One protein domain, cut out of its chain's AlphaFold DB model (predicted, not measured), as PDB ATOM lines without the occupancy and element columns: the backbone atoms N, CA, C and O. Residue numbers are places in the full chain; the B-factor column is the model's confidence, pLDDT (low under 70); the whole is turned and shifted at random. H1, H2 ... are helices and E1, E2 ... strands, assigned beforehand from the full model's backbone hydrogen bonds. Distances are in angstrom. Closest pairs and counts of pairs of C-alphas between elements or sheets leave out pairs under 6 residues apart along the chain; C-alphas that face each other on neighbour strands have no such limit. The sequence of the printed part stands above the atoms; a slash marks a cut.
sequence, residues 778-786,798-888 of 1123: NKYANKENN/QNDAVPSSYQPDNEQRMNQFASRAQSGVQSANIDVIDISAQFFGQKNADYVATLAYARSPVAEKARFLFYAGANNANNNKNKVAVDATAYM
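AT A GLANCE: This is residues 778 to 786 and 798 to 888 of the 1123 residues of a protein of Bemisia tabaci (UniProt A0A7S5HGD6). Four long strands, E2 to E5, zigzag side by side into a long, twisted sheet, with the short strand E1 added at one edge; the single helix H1 packs on one face, and the unnamed stretch of residues 798 to 810 runs over that same face before it. The opposite face is bare of helices. The printed part has 100 residues, with the order E1, H1, E2, E3, E4, E5 along it; the sheet runs E1, E2, E3, E4, E5, antiparallel throughout, and the class is mostly strand. It is only just compact, close to loose, with a radius of gyration of the C-alphas of 15.0 A, and is a rod with spans of 51 by 20 by 19 A.

HOW THE PARTS SIT: Begin at the edge strand E1, residues 778 to 781, antiparallel to E2, residues 828 to 841; N 779 and O 830 are 2.9 A apart, within hydrogen-bond range. E2 opens a meander, each strand the antiparallel neighbour of the one before, with E3, residues 845 to 855, E4, residues 861 to 871, and E5, residues 877 to 887. In the hairpin of E2 and E3 look at N 835 and O 849, 2.8 A; in that of E3 and E4 at N 850 and O 867, 2.8 A; in that of E4 and E5 at N 866 and O 882, 2.8 A. E5 is the other edge strand, and E1 and E5 are apart. H1, residues 811 to 822, is on the sheet, giving two layers, a helix on one face of a sheet. Its height over the sheet is 7.2 A, and it lies over E2 and E3. On the local plane it stands at 29 degrees to E2, only just along the strands. Its closest C-alphas to E3 are Ala 821 and Ala 854, 5.4 A. In H1 every O i to N i+4 pair is within hydrogen-bond range.

IN THESE COORDINATES: Find C-alpha 778 at (149.382, 279.506, 181.510), where E1 begins. H1 runs 16.6 A from C-alpha 811 at (156.611, 288.943, 175.874). E2 measures 41.9 A from first to last C-alpha, E3 34.1 A, E4 33.8 A and E5 33.5 A, ending with C-alpha 887 at (143.378, 266.014, 165.119).

THE WHOLE: The two C-alphas farthest apart, Gln 842 and Val 858, are 51.9 A apart. Residues 787 to 797 are not printed, and C-alphas 786 and 798 are 18.2 A apart across the cut. Of the links printed whole, each is tight. The model's pLDDT is under 70 at residues 782 to 786 and 798.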
ATOM      1  N   ASN A 778     150.562 280.335 181.716       84.12
ATOM      2  CA  ASN A 778     149.382 279.506 181.510       84.12
ATOM      3  C   ASN A 778     148.178 280.414 181.237       84.12
ATOM      4  O   ASN A 778     147.933 281.368 181.977       84.12
ATOM      5  N   LYS A 779     147.442 280.150 180.157       83.50
ATOM      6  CA  LYS A 779     146.234 280.899 179.798       83.50
ATOM      7  C   LYS A 779     145.091 279.945 179.502       83.50
ATOM      8  O   LYS A 779     145.253 278.987 178.751       83.50
ATOM      9  N   TYR A 780     143.912 280.275 180.012       80.81
ATOM     10  CA  TYR A 780     142.676 279.581 179.683       80.81
ATOM     11  C   TYR A 780     141.762 280.487 178.858       80.81
ATOM     12  O   TYR A 780     141.508 281.632 179.234       80.81
ATOM     13  N   ALA A 781     141.270 279.982 177.726       75.56
ATOM     14  CA  ALA A 781     140.451 280.755 176.804       75.56
ATOM     15  C   ALA A 781     139.085 280.096 176.563       75.56
ATOM     16  O   ALA A 781     138.982 279.072 175.895       75.56
ATOM     17  N   ASN A 782     138.024 280.724 177.082       64.38
ATOM     18  CA  ASN A 782     136.650 280.198 177.084       64.38
ATOM     19  C   ASN A 782     135.933 280.207 175.726       64.38
ATOM     20  O   ASN A 782     134.995 279.438 175.524       64.38
ATOM     21  N   LYS A 783     136.322 281.098 174.812       61.94
ATOM     22  CA  LYS A 783     135.717 281.234 173.482       61.94
ATOM     23  C   LYS A 783     136.801 281.136 172.424       61.94
ATOM     24  O   LYS A 783     137.927 281.583 172.642       61.94
ATOM     25  N   GLU A 784     136.447 280.544 171.292       56.22
ATOM     26  CA  GLU A 784     137.308 280.536 170.117       56.22
ATOM     27  C   GLU A 784     137.597 281.983 169.695       56.22
ATOM     28  O   GLU A 784     136.697 282.828 169.645       56.22
ATOM     29  N   ASN A 785     138.874 282.294 169.467       49.28
ATOM     30  CA  ASN A 785     139.288 283.625 169.053       49.28
ATOM     31  C   ASN A 785     138.979 283.773 167.554       49.28
ATOM     32  O   ASN A 785     139.808 283.460 166.708       49.28
ATOM     33  N   ASN A 786     137.776 284.252 167.225       45.12
ATOM     34  CA  ASN A 786     137.349 284.526 165.842       45.12
ATOM     35  C   ASN A 786     137.958 285.819 165.255       45.12
ATOM     36  O   ASN A 786     137.551 286.272 164.185       45.12
ATOM     37  N   GLN A 798     151.864 279.262 155.231       66.50
ATOM     38  CA  GLN A 798     152.206 280.040 156.430       66.50
ATOM     39  C   GLN A 798     152.438 279.105 157.628       66.50
ATOM     40  O   GLN A 798     151.656 278.197 157.874       66.50
ATOM     41  N   ASN A 799     153.562 279.284 158.329       81.94
ATOM     42  CA  ASN A 799     153.939 278.507 159.513       81.94
ATOM     43  C   ASN A 799     153.771 279.426 160.730       81.94
ATOM     44  O   ASN A 799     154.502 280.413 160.849       81.94
ATOM     45  N   ASP A 800     152.807 279.123 161.602       87.38
ATOM     46  CA  ASP A 800     152.427 279.993 162.724       87.38
ATOM     47  C   ASP A 800     153.514 280.102 163.803       87.38
ATOM     48  O   ASP A 800     153.499 281.042 164.605       87.38
ATOM     49  N   ALA A 801     154.490 279.190 163.797       89.94
ATOM     50  CA  ALA A 801     155.650 279.226 164.677       89.94
ATOM     51  C   ALA A 801     156.768 280.154 164.171       89.94
ATOM     52  O   ALA A 801     157.793 280.285 164.835       89.94
ATOM     53  N   VAL A 802     156.601 280.824 163.022       91.62
ATOM     54  CA  VAL A 802     157.494 281.917 162.607       91.62
ATOM     55  C   VAL A 802     157.148 283.169 163.429       91.62
ATOM     56  O   VAL A 802     156.068 283.745 163.236       91.62
ATOM     57  N   PRO A 803     158.016 283.605 164.363       90.44
ATOM     58  CA  PRO A 803     157.697 284.710 165.259       90.44
ATOM     59  C   PRO A 803     157.771 286.060 164.536       90.44
ATOM     60  O   PRO A 803     158.537 286.229 163.589       90.44
ATOM     61  N   SER A 804     157.034 287.060 165.028       87.19
ATOM     62  CA  SER A 804     157.210 288.455 164.577       87.19
ATOM     63  C   SER A 804     158.532 289.065 165.054       87.19
ATOM     64  O   SER A 804     159.058 289.975 164.420       87.19
ATOM     65  N   SER A 805     159.080 288.556 166.163       88.06
ATOM     66  CA  SER A 805     160.348 288.989 166.749       88.06
ATOM     67  C   SER A 805     161.241 287.797 167.083       88.06
ATOM     68  O   SER A 805     160.860 286.893 167.830       88.06
ATOM     69  N   TYR A 806     162.471 287.837 166.571       89.88
ATOM     70  CA  TYR A 806     163.515 286.853 166.859       89.88
ATOM     71  C   TYR A 806     164.325 287.179 168.126       89.88
ATOM     72  O   TYR A 806     165.199 286.400 168.489       89.88
ATOM     73  N   GLN A 807     164.055 288.314 168.786       89.44
ATOM     74  CA  GLN A 807     164.818 288.774 169.952       89.44
ATOM     75  C   GLN A 807     164.572 287.881 171.178       89.44
ATOM     76  O   GLN A 807     163.412 287.591 171.469       89.44
ATOM     77  N   PRO A 808     165.601 287.469 171.930       89.25
ATOM     78  CA  PRO A 808     165.422 286.748 173.191       89.25
ATOM     79  C   PRO A 808     164.545 287.512 174.198       89.25
ATOM     80  O   PRO A 808     164.488 288.737 174.132       89.25
ATOM     81  N   ASP A 809     163.894 286.793 175.123       84.88
ATOM     82  CA  ASP A 809     163.125 287.378 176.242       84.88
ATOM     83  C   ASP A 809     162.070 288.406 175.776       84.88
ATOM     84  O   ASP A 809     162.154 289.601 176.054       84.88
ATOM     85  N   ASN A 810     161.096 287.946 174.979       88.06
ATOM     86  CA  ASN A 810     160.122 288.814 174.311       88.06
ATOM     87  C   ASN A 810     158.675 288.402 174.627       88.06
ATOM     88  O   ASN A 810     158.151 287.431 174.076       88.06
ATOM     89  N   GLU A 811     158.001 289.192 175.462       86.38
ATOM     90  CA  GLU A 811     156.611 288.943 175.874       86.38
ATOM     91  C   GLU A 811     155.614 288.981 174.707       86.38
ATOM     92  O   GLU A 811     154.639 288.227 174.687       86.38
ATOM     93  N   GLN A 812     155.854 289.819 173.691       88.50
ATOM     94  CA  GLN A 812     154.983 289.880 172.514       88.50
ATOM     95  C   GLN A 812     154.997 288.556 171.748       88.50
ATOM     96  O   GLN A 812     153.935 288.097 171.327       88.50
ATOM     97  N   ARG A 813     156.161 287.903 171.618       91.19
ATOM     98  CA  ARG A 813     156.267 286.566 171.020       91.19
ATOM     99  C   ARG A 813     155.508 285.536 171.849       91.19
ATOM    100  O   ARG A 813     154.785 284.737 171.265       91.19
ATOM    101  N   MET A 814     155.608 285.565 173.179       89.50
ATOM    102  CA  MET A 814     154.844 284.641 174.031       89.50
ATOM    103  C   MET A 814     153.333 284.816 173.851       89.50
ATOM    104  O   MET A 814     152.610 283.841 173.654       89.50
ATOM    105  N   ASN A 815     152.851 286.061 173.848       89.81
ATOM    106  CA  ASN A 815     151.439 286.372 173.626       89.81
ATOM    107  C   ASN A 815     150.972 285.984 172.216       89.81
ATOM    108  O   ASN A 815     149.881 285.435 172.054       89.81
ATOM    109  N   GLN A 816     151.812 286.214 171.206       91.25
ATOM    110  CA  GLN A 816     151.580 285.788 169.829       91.25
ATOM    111  C   GLN A 816     151.473 284.262 169.728       91.25
ATOM    112  O   GLN A 816     150.531 283.759 169.123       91.25
ATOM    113  N   PHE A 817     152.410 283.529 170.332       92.62
ATOM    114  CA  PHE A 817     152.419 282.067 170.348       92.62
ATOM    115  C   PHE A 817     151.195 281.512 171.073       92.62
ATOM    116  O   PHE A 817     150.562 280.595 170.557       92.62
ATOM    117  N   ALA A 818     150.806 282.108 172.205       89.94
ATOM    118  CA  ALA A 818     149.582 281.738 172.910       89.94
ATOM    119  C   ALA A 818     148.342 281.895 172.012       89.94
ATOM    120  O   ALA A 818     147.556 280.961 171.869       89.94
ATOM    121  N   SER A 819     148.200 283.058 171.366       89.25
ATOM    122  CA  SER A 819     147.060 283.363 170.491       89.25
ATOM    123  C   SER A 819     147.001 282.439 169.269       89.25
ATOM    124  O   SER A 819     145.959 281.865 168.955       89.25
ATOM    125  N   ARG A 820     148.139 282.217 168.599       90.81
ATOM    126  CA  ARG A 820     148.208 281.338 167.423       90.81
ATOM    127  C   ARG A 820     147.967 279.875 167.782       90.81
ATOM    128  O   ARG A 820     147.243 279.191 167.062       90.81
ATOM    129  N   ALA A 821     148.507 279.404 168.907       89.69
ATOM    130  CA  ALA A 821     148.255 278.049 169.384       89.69
ATOM    131  C   ALA A 821     146.766 277.837 169.716       89.69
ATOM    132  O   ALA A 821     146.226 276.779 169.410       89.69
ATOM    133  N   GLN A 822     146.073 278.849 170.251       85.62
ATOM    134  CA  GLN A 822     144.629 278.788 170.515       85.62
ATOM    135  C   GLN A 822     143.780 278.600 169.243       85.62
ATOM    136  O   GLN A 822     142.685 278.049 169.316       85.62
ATOM    137  N   SER A 823     144.242 279.077 168.083       83.25
ATOM    138  CA  SER A 823     143.427 279.143 166.863       83.25
ATOM    139  C   SER A 823     142.847 277.778 166.444       83.25
ATOM    140  O   SER A 823     143.569 276.817 166.143       83.25
ATOM    141  N   GLY A 824     141.515 277.683 166.405       75.94
ATOM    142  CA  GLY A 824     140.778 276.451 166.107       75.94
ATOM    143  C   GLY A 824     140.666 275.452 167.265       75.94
ATOM    144  O   GLY A 824     140.270 274.313 167.028       75.94
ATOM    145  N   VAL A 825     141.061 275.822 168.489       83.50
ATOM    146  CA  VAL A 825     140.937 274.992 169.699       83.50
ATOM    147  C   VAL A 825     139.935 275.653 170.651       83.50
ATOM    148  O   VAL A 825     140.239 276.634 171.330       83.50
ATOM    149  N   GLN A 826     138.715 275.120 170.703       81.75
ATOM    150  CA  GLN A 826     137.659 275.609 171.594       81.75
ATOM    151  C   GLN A 826     137.988 275.311 173.065       81.75
ATOM    152  O   GLN A 826     138.405 274.200 173.374       81.75
ATOM    153  N   SER A 827     137.750 276.256 173.983       83.69
ATOM    154  CA  SER A 827     137.989 276.076 175.433       83.69
ATOM    155  C   SER A 827     139.423 275.618 175.752       83.69
ATOM    156  O   SER A 827     139.642 274.672 176.507       83.69
ATOM    157  N   ALA A 828     140.409 276.249 175.108       83.00
ATOM    158  CA  ALA A 828     141.804 275.835 175.177       83.00
ATOM    159  C   ALA A 828     142.468 276.221 176.506       83.00
ATOM    160  O   ALA A 828     142.384 277.371 176.945       83.00
ATOM    161  N   ASN A 829     143.208 275.276 177.082       84.31
ATOM    162  CA  ASN A 829     144.284 275.555 178.024       84.31
ATOM    163  C   ASN A 829     145.597 275.649 177.234       84.31
ATOM    164  O   ASN A 829     145.897 274.764 176.424       84.31
ATOM    165  N   ILE A 830     146.328 276.741 177.431       85.88
ATOM    166  CA  ILE A 830     147.482 277.133 176.634       85.88
ATOM    167  C   ILE A 830     148.671 277.315 177.569       85.88
ATOM    168  O   ILE A 830     148.685 278.229 178.394       85.88
ATOM    169  N   ASP A 831     149.684 276.476 177.394       88.75
ATOM    170  CA  ASP A 831     150.962 276.586 178.087       88.75
ATOM    171  C   ASP A 831     151.995 277.203 177.147       88.75
ATOM    172  O   ASP A 831     152.178 276.721 176.026       88.75
ATOM    173  N   VAL A 832     152.684 278.251 177.601       89.50
ATOM    174  CA  VAL A 832     153.779 278.890 176.864       89.50
ATOM    175  C   VAL A 832     155.033 278.938 177.722       89.50
ATOM    176  O   VAL A 832     155.001 279.428 178.848       89.50
ATOM    177  N   ILE A 833     156.145 278.451 177.173       91.12
ATOM    178  CA  ILE A 833     157.472 278.479 177.793       91.12
ATOM    179  C   ILE A 833     158.422 279.218 176.851       91.12
ATOM    180  O   ILE A 833     158.547 278.843 175.686       91.12
ATOM    181  N   ASP A 834     159.114 280.239 177.347       91.50
ATOM    182  CA  ASP A 834     160.189 280.934 176.631       91.50
ATOM    183  C   ASP A 834     161.483 280.815 177.437       91.50
ATOM    184  O   ASP A 834     161.536 281.185 178.609       91.50
ATOM    185  N   ILE A 835     162.520 280.254 176.819       94.19
ATOM    186  CA  ILE A 835     163.844 280.072 177.412       94.19
ATOM    187  C   ILE A 835     164.844 280.821 176.551       94.19
ATOM    188  O   ILE A 835     164.845 280.679 175.328       94.19
ATOM    189  N   SER A 836     165.741 281.575 177.173       94.25
ATOM    190  CA  SER A 836     166.839 282.204 176.452       94.25
ATOM    191  C   SER A 836     168.157 282.173 177.208       94.25
ATOM    192  O   SER A 836     168.188 282.119 178.435       94.25
ATOM    193  N   ALA A 837     169.249 282.204 176.448       95.25
ATOM    194  CA  ALA A 837     170.611 282.387 176.918       95.25
ATOM    195  C   ALA A 837     171.287 283.453 176.047       95.25
ATOM    196  O   ALA A 837     171.409 283.294 174.835       95.25
ATOM    197  N   GLN A 838     171.715 284.547 176.659       95.44
ATOM    198  CA  GLN A 838     172.360 285.681 176.008       95.44
ATOM    199  C   GLN A 838     173.754 285.856 176.595       95.44
ATOM    200  O   GLN A 838     173.916 285.886 177.809       95.44
ATOM    201  N   PHE A 839     174.754 286.003 175.742       95.12
ATOM    202  CA  PHE A 839     176.149 286.201 176.099       95.12
ATOM    203  C   PHE A 839     176.562 287.593 175.634       95.12
ATOM    204  O   PHE A 839     176.452 287.912 174.449       95.12
ATOM    205  N   PHE A 840     177.013 288.426 176.566       93.31
ATOM    206  CA  PHE A 840     177.312 289.833 176.314       93.31
ATOM    207  C   PHE A 840     178.810 290.088 176.337       93.31
ATOM    208  O   PHE A 840     179.509 289.623 177.240       93.31
ATOM    209  N   GLY A 841     179.303 290.885 175.394       89.69
ATOM    210  CA  GLY A 841     180.692 291.323 175.364       89.69
ATOM    211  C   GLY A 841     181.051 292.031 174.061       89.69
ATOM    212  O   GLY A 841     180.265 292.818 173.547       89.69
ATOM    213  N   GLN A 842     182.248 291.772 173.531       88.06
ATOM    214  CA  GLN A 842     182.689 292.327 172.241       88.06
ATOM    215  C   GLN A 842     181.921 291.716 171.062       88.06
ATOM    216  O   GLN A 842     181.589 292.406 170.102       88.06
ATOM    217  N   LYS A 843     181.642 290.413 171.152       89.06
ATOM    218  CA  LYS A 843     180.791 289.658 170.237       89.06
ATOM    219  C   LYS A 843     179.656 289.078 171.064       89.06
ATOM    220  O   LYS A 843     179.910 288.270 171.957       89.06
ATOM    221  N   ASN A 844     178.434 289.520 170.797       90.94
ATOM    222  CA  ASN A 844     177.266 288.984 171.482       90.94
ATOM    223  C   ASN A 844     176.840 287.673 170.821       90.94
ATOM    224  O   ASN A 844     176.929 287.537 169.602       90.94
ATOM    225  N   ALA A 845     176.361 286.737 171.631       93.31
ATOM    226  CA  ALA A 845     175.702 285.529 171.158       93.31
ATOM    227  C   ALA A 845     174.360 285.387 171.870       93.31
ATOM    228  O   ALA A 845     174.244 285.714 173.050       93.31
ATOM    229  N   ASP A 846     173.348 284.893 171.177       94.00
ATOM    230  CA  ASP A 846     172.020 284.715 171.736       94.00
ATOM    231  C   ASP A 846     171.366 283.427 171.251       94.00
ATOM    232  O   ASP A 846     171.490 283.013 170.101       94.00
ATOM    233  N   TYR A 847     170.693 282.766 172.181       94.31
ATOM    234  CA  TYR A 847     169.980 281.522 171.975       94.31
ATOM    235  C   TYR A 847     168.607 281.683 172.603       94.31
ATOM    236  O   TYR A 847     168.488 282.148 173.737       94.31
ATOM    237  N   VAL A 848     167.565 281.318 171.875       95.12
ATOM    238  CA  VAL A 848     166.182 281.447 172.327       95.12
ATOM    239  C   VAL A 848     165.378 280.253 171.853       95.12
ATOM    240  O   VAL A 848     165.561 279.790 170.728       95.12
ATOM    241  N   ALA A 849     164.484 279.764 172.702       95.25
ATOM    242  CA  ALA A 849     163.504 278.751 172.367       95.25
ATOM    243  C   ALA A 849     162.148 279.124 172.971       95.25
ATOM    244  O   ALA A 849     162.056 279.399 174.165       95.25
ATOM    245  N   THR A 850     161.098 279.102 172.158       94.75
ATOM    246  CA  THR A 850     159.720 279.369 172.579       94.75
ATOM    247  C   THR A 850     158.851 278.191 172.196       94.75
ATOM    248  O   THR A 850     158.851 277.765 171.042       94.75
ATOM    249  N   LEU A 851     158.093 277.684 173.154       95.25
ATOM    250  CA  LEU A 851     157.163 276.581 172.995       95.25
ATOM    251  C   LEU A 851     155.779 277.062 173.412       95.25
ATOM    252  O   LEU A 851     155.639 277.641 174.483       95.25
ATOM    253  N   ALA A 852     154.765 276.797 172.593       93.75
ATOM    254  CA  ALA A 852     153.370 276.939 172.980       93.75
ATOM    255  C   ALA A 852     152.584 275.676 172.649       93.75
ATOM    256  O   ALA A 852     152.695 275.128 171.553       93.75
ATOM    257  N   TYR A 853     151.771 275.234 173.599       92.38
ATOM    258  CA  TYR A 853     150.936 274.057 173.455       92.38
ATOM    259  C   TYR A 853     149.513 274.378 173.894       92.38
ATOM    260  O   TYR A 853     149.286 274.766 175.036       92.38
ATOM    261  N   ALA A 854     148.563 274.227 172.974       88.94
ATOM    262  CA  ALA A 854     147.148 274.459 173.213       88.94
ATOM    263  C   ALA A 854     146.369 273.155 173.067       88.94
ATOM    264  O   ALA A 854     146.487 272.443 172.062       88.94
ATOM    265  N   ARG A 855     145.549 272.856 174.074       84.81
ATOM    266  CA  ARG A 855     144.733 271.640 174.130       84.81
ATOM    267  C   ARG A 855     143.416 271.904 174.842       84.81
ATOM    268  O   ARG A 855     143.336 272.782 175.698       84.81
ATOM    269  N   SER A 856     142.408 271.101 174.540       82.88
ATOM    270  CA  SER A 856     141.094 271.205 175.164       82.88
ATOM    271  C   SER A 856     140.489 269.821 175.382       82.88
ATOM    272  O   SER A 856     140.634 268.972 174.507       82.88
ATOM    273  N   PRO A 857     139.799 269.576 176.511       74.88
ATOM    274  CA  PRO A 857     139.040 268.343 176.721       74.88
ATOM    275  C   PRO A 857     137.822 268.196 175.799       74.88
ATOM    276  O   PRO A 857     137.255 267.112 175.731       74.88
ATOM    277  N   VAL A 858     137.380 269.279 175.151       80.19
ATOM    278  CA  VAL A 858     136.172 269.291 174.307       80.19
ATOM    279  C   VAL A 858     136.473 269.514 172.825       80.19
ATOM    280  O   VAL A 858     135.606 269.248 171.999       80.19
ATOM    281  N   ALA A 859     137.682 269.960 172.468       83.44
ATOM    282  CA  ALA A 859     138.081 270.137 171.075       83.44
ATOM    283  C   ALA A 859     138.863 268.924 170.563       83.44
ATOM    284  O   ALA A 859     139.798 268.460 171.208       83.44
ATOM    285  N   GLU A 860     138.558 268.489 169.343       86.56
ATOM    286  CA  GLU A 860     139.297 267.415 168.664       86.56
ATOM    287  C   GLU A 860     140.632 267.893 168.068       86.56
ATOM    288  O   GLU A 860     141.367 267.123 167.455       86.56
ATOM    289  N   LYS A 861     140.954 269.184 168.208       88.62
ATOM    290  CA  LYS A 861     142.168 269.816 167.685       88.62
ATOM    291  C   LYS A 861     143.104 270.172 168.840       88.62
ATOM    292  O   LYS A 861     142.697 270.838 169.787       88.62
ATOM    293  N   ALA A 862     144.375 269.805 168.718       89.38
ATOM    294  CA  ALA A 862     145.463 270.300 169.558       89.38
ATOM    295  C   ALA A 862     146.542 270.942 168.680       89.38
ATOM    296  O   ALA A 862     146.817 270.465 167.575       89.38
ATOM    297  N   ARG A 863     147.171 272.013 169.167       91.81
ATOM    298  CA  ARG A 863     148.223 272.730 168.432       91.81
ATOM    299  C   ARG A 863     149.493 272.849 169.255       91.81
ATOM    300  O   ARG A 863     149.447 273.110 170.455       91.81
ATOM    301  N   PHE A 864     150.624 272.689 168.585       93.12
ATOM    302  CA  PHE A 864     151.961 272.822 169.135       93.12
ATOM    303  C   PHE A 864     152.784 273.737 168.231       93.12
ATOM    304  O   PHE A 864     152.964 273.450 167.049       93.12
ATOM    305  N   LEU A 865     153.294 274.825 168.796       94.81
ATOM    306  CA  LEU A 865     154.183 275.761 168.123       94.81
ATOM    307  C   LEU A 865     155.531 275.744 168.832       94.81
ATOM    308  O   LEU A 865     155.596 275.877 170.054       94.81
ATOM    309  N   PHE A 866     156.612 275.622 168.074       96.00
ATOM    310  CA  PHE A 866     157.965 275.689 168.604       96.00
ATOM    311  C   PHE A 866     158.856 276.530 167.705       96.00
ATOM    312  O   PHE A 866     158.918 276.318 166.498       96.00
ATOM    313  N   TYR A 867     159.582 277.463 168.301       95.50
ATOM    314  CA  TYR A 867     160.609 278.246 167.637       95.50
ATOM    315  C   TYR A 867     161.912 278.117 168.409       95.50
ATOM    316  O   TYR A 867     161.911 278.191 169.632       95.50
ATOM    317  N   ALA A 868     163.021 277.973 167.692       94.75
ATOM    318  CA  ALA A 868     164.357 278.105 168.242       94.75
ATOM    319  C   ALA A 868     165.221 278.969 167.325       94.75
ATOM    320  O   ALA A 868     165.203 278.812 166.104       94.75
ATOM    321  N   GLY A 869     165.996 279.868 167.920       92.31
ATOM    322  CA  GLY A 869     166.977 280.699 167.239       92.31
ATOM    323  C   GLY A 869     168.318 280.624 167.950       92.31
ATOM    324  O   GLY A 869     168.373 280.689 169.175       92.31
ATOM    325  N   ALA A 870     169.386 280.492 167.177       91.44
ATOM    326  CA  ALA A 870     170.762 280.554 167.635       91.44
ATOM    327  C   ALA A 870     171.516 281.570 166.781       91.44
ATOM    328  O   ALA A 870     171.561 281.452 165.557       91.44
ATOM    329  N   ASN A 871     172.118 282.551 167.430       92.00
ATOM    330  CA  ASN A 871     173.023 283.517 166.845       92.00
ATOM    331  C   ASN A 871     174.340 283.409 167.609       92.00
ATOM    332  O   ASN A 871     174.437 283.826 168.762       92.00
ATOM    333  N   ASN A 872     175.332 282.759 167.006       90.00
ATOM    334  CA  ASN A 872     176.592 282.506 167.692       90.00
ATOM    335  C   ASN A 872     177.518 283.737 167.678       90.00
ATOM    336  O   ASN A 872     177.281 284.705 166.957       90.00
ATOM    337  N   ALA A 873     178.615 283.693 168.437       87.75
ATOM    338  CA  ALA A 873     179.563 284.811 168.514       87.75
ATOM    339  C   ALA A 873     180.247 285.128 167.164       87.75
ATOM    340  O   ALA A 873     180.706 286.249 166.948       87.75
ATOM    341  N   ASN A 874     180.285 284.171 166.232       87.50
ATOM    342  CA  ASN A 874     180.758 284.364 164.857       87.50
ATOM    343  C   ASN A 874     179.662 284.830 163.877       87.50
ATOM    344  O   ASN A 874     179.906 284.864 162.673       87.50
ATOM    345  N   ASN A 875     178.486 285.230 164.376       82.88
ATOM    346  CA  ASN A 875     177.352 285.734 163.594       82.88
ATOM    347  C   ASN A 875     176.768 284.709 162.595       82.88
ATOM    348  O   ASN A 875     176.110 285.083 161.624       82.88
ATOM    349  N   ASN A 876     176.992 283.414 162.836       84.44
ATOM    350  CA  ASN A 876     176.287 282.329 162.165       84.44
ATOM    351  C   ASN A 876     174.918 282.156 162.832       84.44
ATOM    352  O   ASN A 876     174.823 281.921 164.045       84.44
ATOM    353  N   LYS A 877     173.863 282.298 162.030       88.62
ATOM    354  CA  LYS A 877     172.476 282.307 162.490       88.62
ATOM    355  C   LYS A 877     171.802 281.019 162.071       88.62
ATOM    356  O   LYS A 877     171.768 280.686 160.902       88.62
ATOM    357  N   ASN A 878     171.179 280.319 162.999       88.25
ATOM    358  CA  ASN A 878     170.357 279.164 162.671       88.25
ATOM    359  C   ASN A 878     169.023 279.286 163.379       88.25
ATOM    360  O   ASN A 878     168.966 279.534 164.580       88.25
ATOM    361  N   LYS A 879     167.942 279.133 162.621       91.75
ATOM    362  CA  LYS A 879     166.580 279.200 163.136       91.75
ATOM    363  C   LYS A 879     165.821 277.944 162.748       91.75
ATOM    364  O   LYS A 879     166.078 277.345 161.702       91.75
ATOM    365  N   VAL A 880     164.873 277.569 163.593       92.50
ATOM    366  CA  VAL A 880     163.927 276.476 163.376       92.50
ATOM    367  C   VAL A 880     162.556 276.941 163.854       92.50
ATOM    368  O   VAL A 880     162.445 277.507 164.936       92.50
ATOM    369  N   ALA A 881     161.518 276.701 163.059       93.56
ATOM    370  CA  ALA A 881     160.124 276.930 163.424       93.56
ATOM    371  C   ALA A 881     159.292 275.691 163.074       93.56
ATOM    372  O   ALA A 881     159.339 275.220 161.938       93.56
ATOM    373  N   VAL A 882     158.539 275.170 164.038       94.25
ATOM    374  CA  VAL A 882     157.701 273.971 163.939       94.25
ATOM    375  C   VAL A 882     156.273 274.345 164.313       94.25
ATOM    376  O   VAL A 882     156.013 274.719 165.451       94.25
ATOM    377  N   ASP A 883     155.354 274.209 163.366       94.50
ATOM    378  CA  ASP A 883     153.911 274.344 163.579       94.50
ATOM    379  C   ASP A 883     153.274 272.976 163.368       94.50
ATOM    380  O   ASP A 883     153.277 272.457 162.252       94.50
ATOM    381  N   ALA A 884     152.791 272.368 164.447       93.25
ATOM    382  CA  ALA A 884     152.171 271.059 164.429       93.25
ATOM    383  C   ALA A 884     150.727 271.127 164.927       93.25
ATOM    384  O   ALA A 884     150.421 271.716 165.962       93.25
ATOM    385  N   THR A 885     149.832 270.474 164.197       92.94
ATOM    386  CA  THR A 885     148.420 270.333 164.540       92.94
ATOM    387  C   THR A 885     148.062 268.855 164.567       92.94
ATOM    388  O   THR A 885     148.271 268.133 163.589       92.94
ATOM    389  N   ALA A 886     147.511 268.410 165.690       91.31
ATOM    390  CA  ALA A 886     146.973 267.073 165.855       91.31
ATOM    391  C   ALA A 886     145.443 267.136 165.872       91.31
ATOM    392  O   ALA A 886     144.862 267.946 166.593       91.31
ATOM    393  N   TYR A 887     144.813 266.264 165.095       91.38
ATOM    394  CA  TYR A 887     143.378 266.014 165.119       91.38
ATOM    395  C   TYR A 887     143.151 264.658 165.779       91.38
ATOM    396  O   TYR A 887     143.523 263.624 165.216       91.38
ATOM    397  N   MET A 888     142.610 264.681 166.990       88.19
ATOM    398  CA  MET A 888     142.364 263.528 167.844       88.19
ATOM    399  C   MET A 888     140.891 263.553 168.268       88.19
ATOM    400  O   MET A 888     140.497 264.462 168.997       88.19
TER     401      MET A 888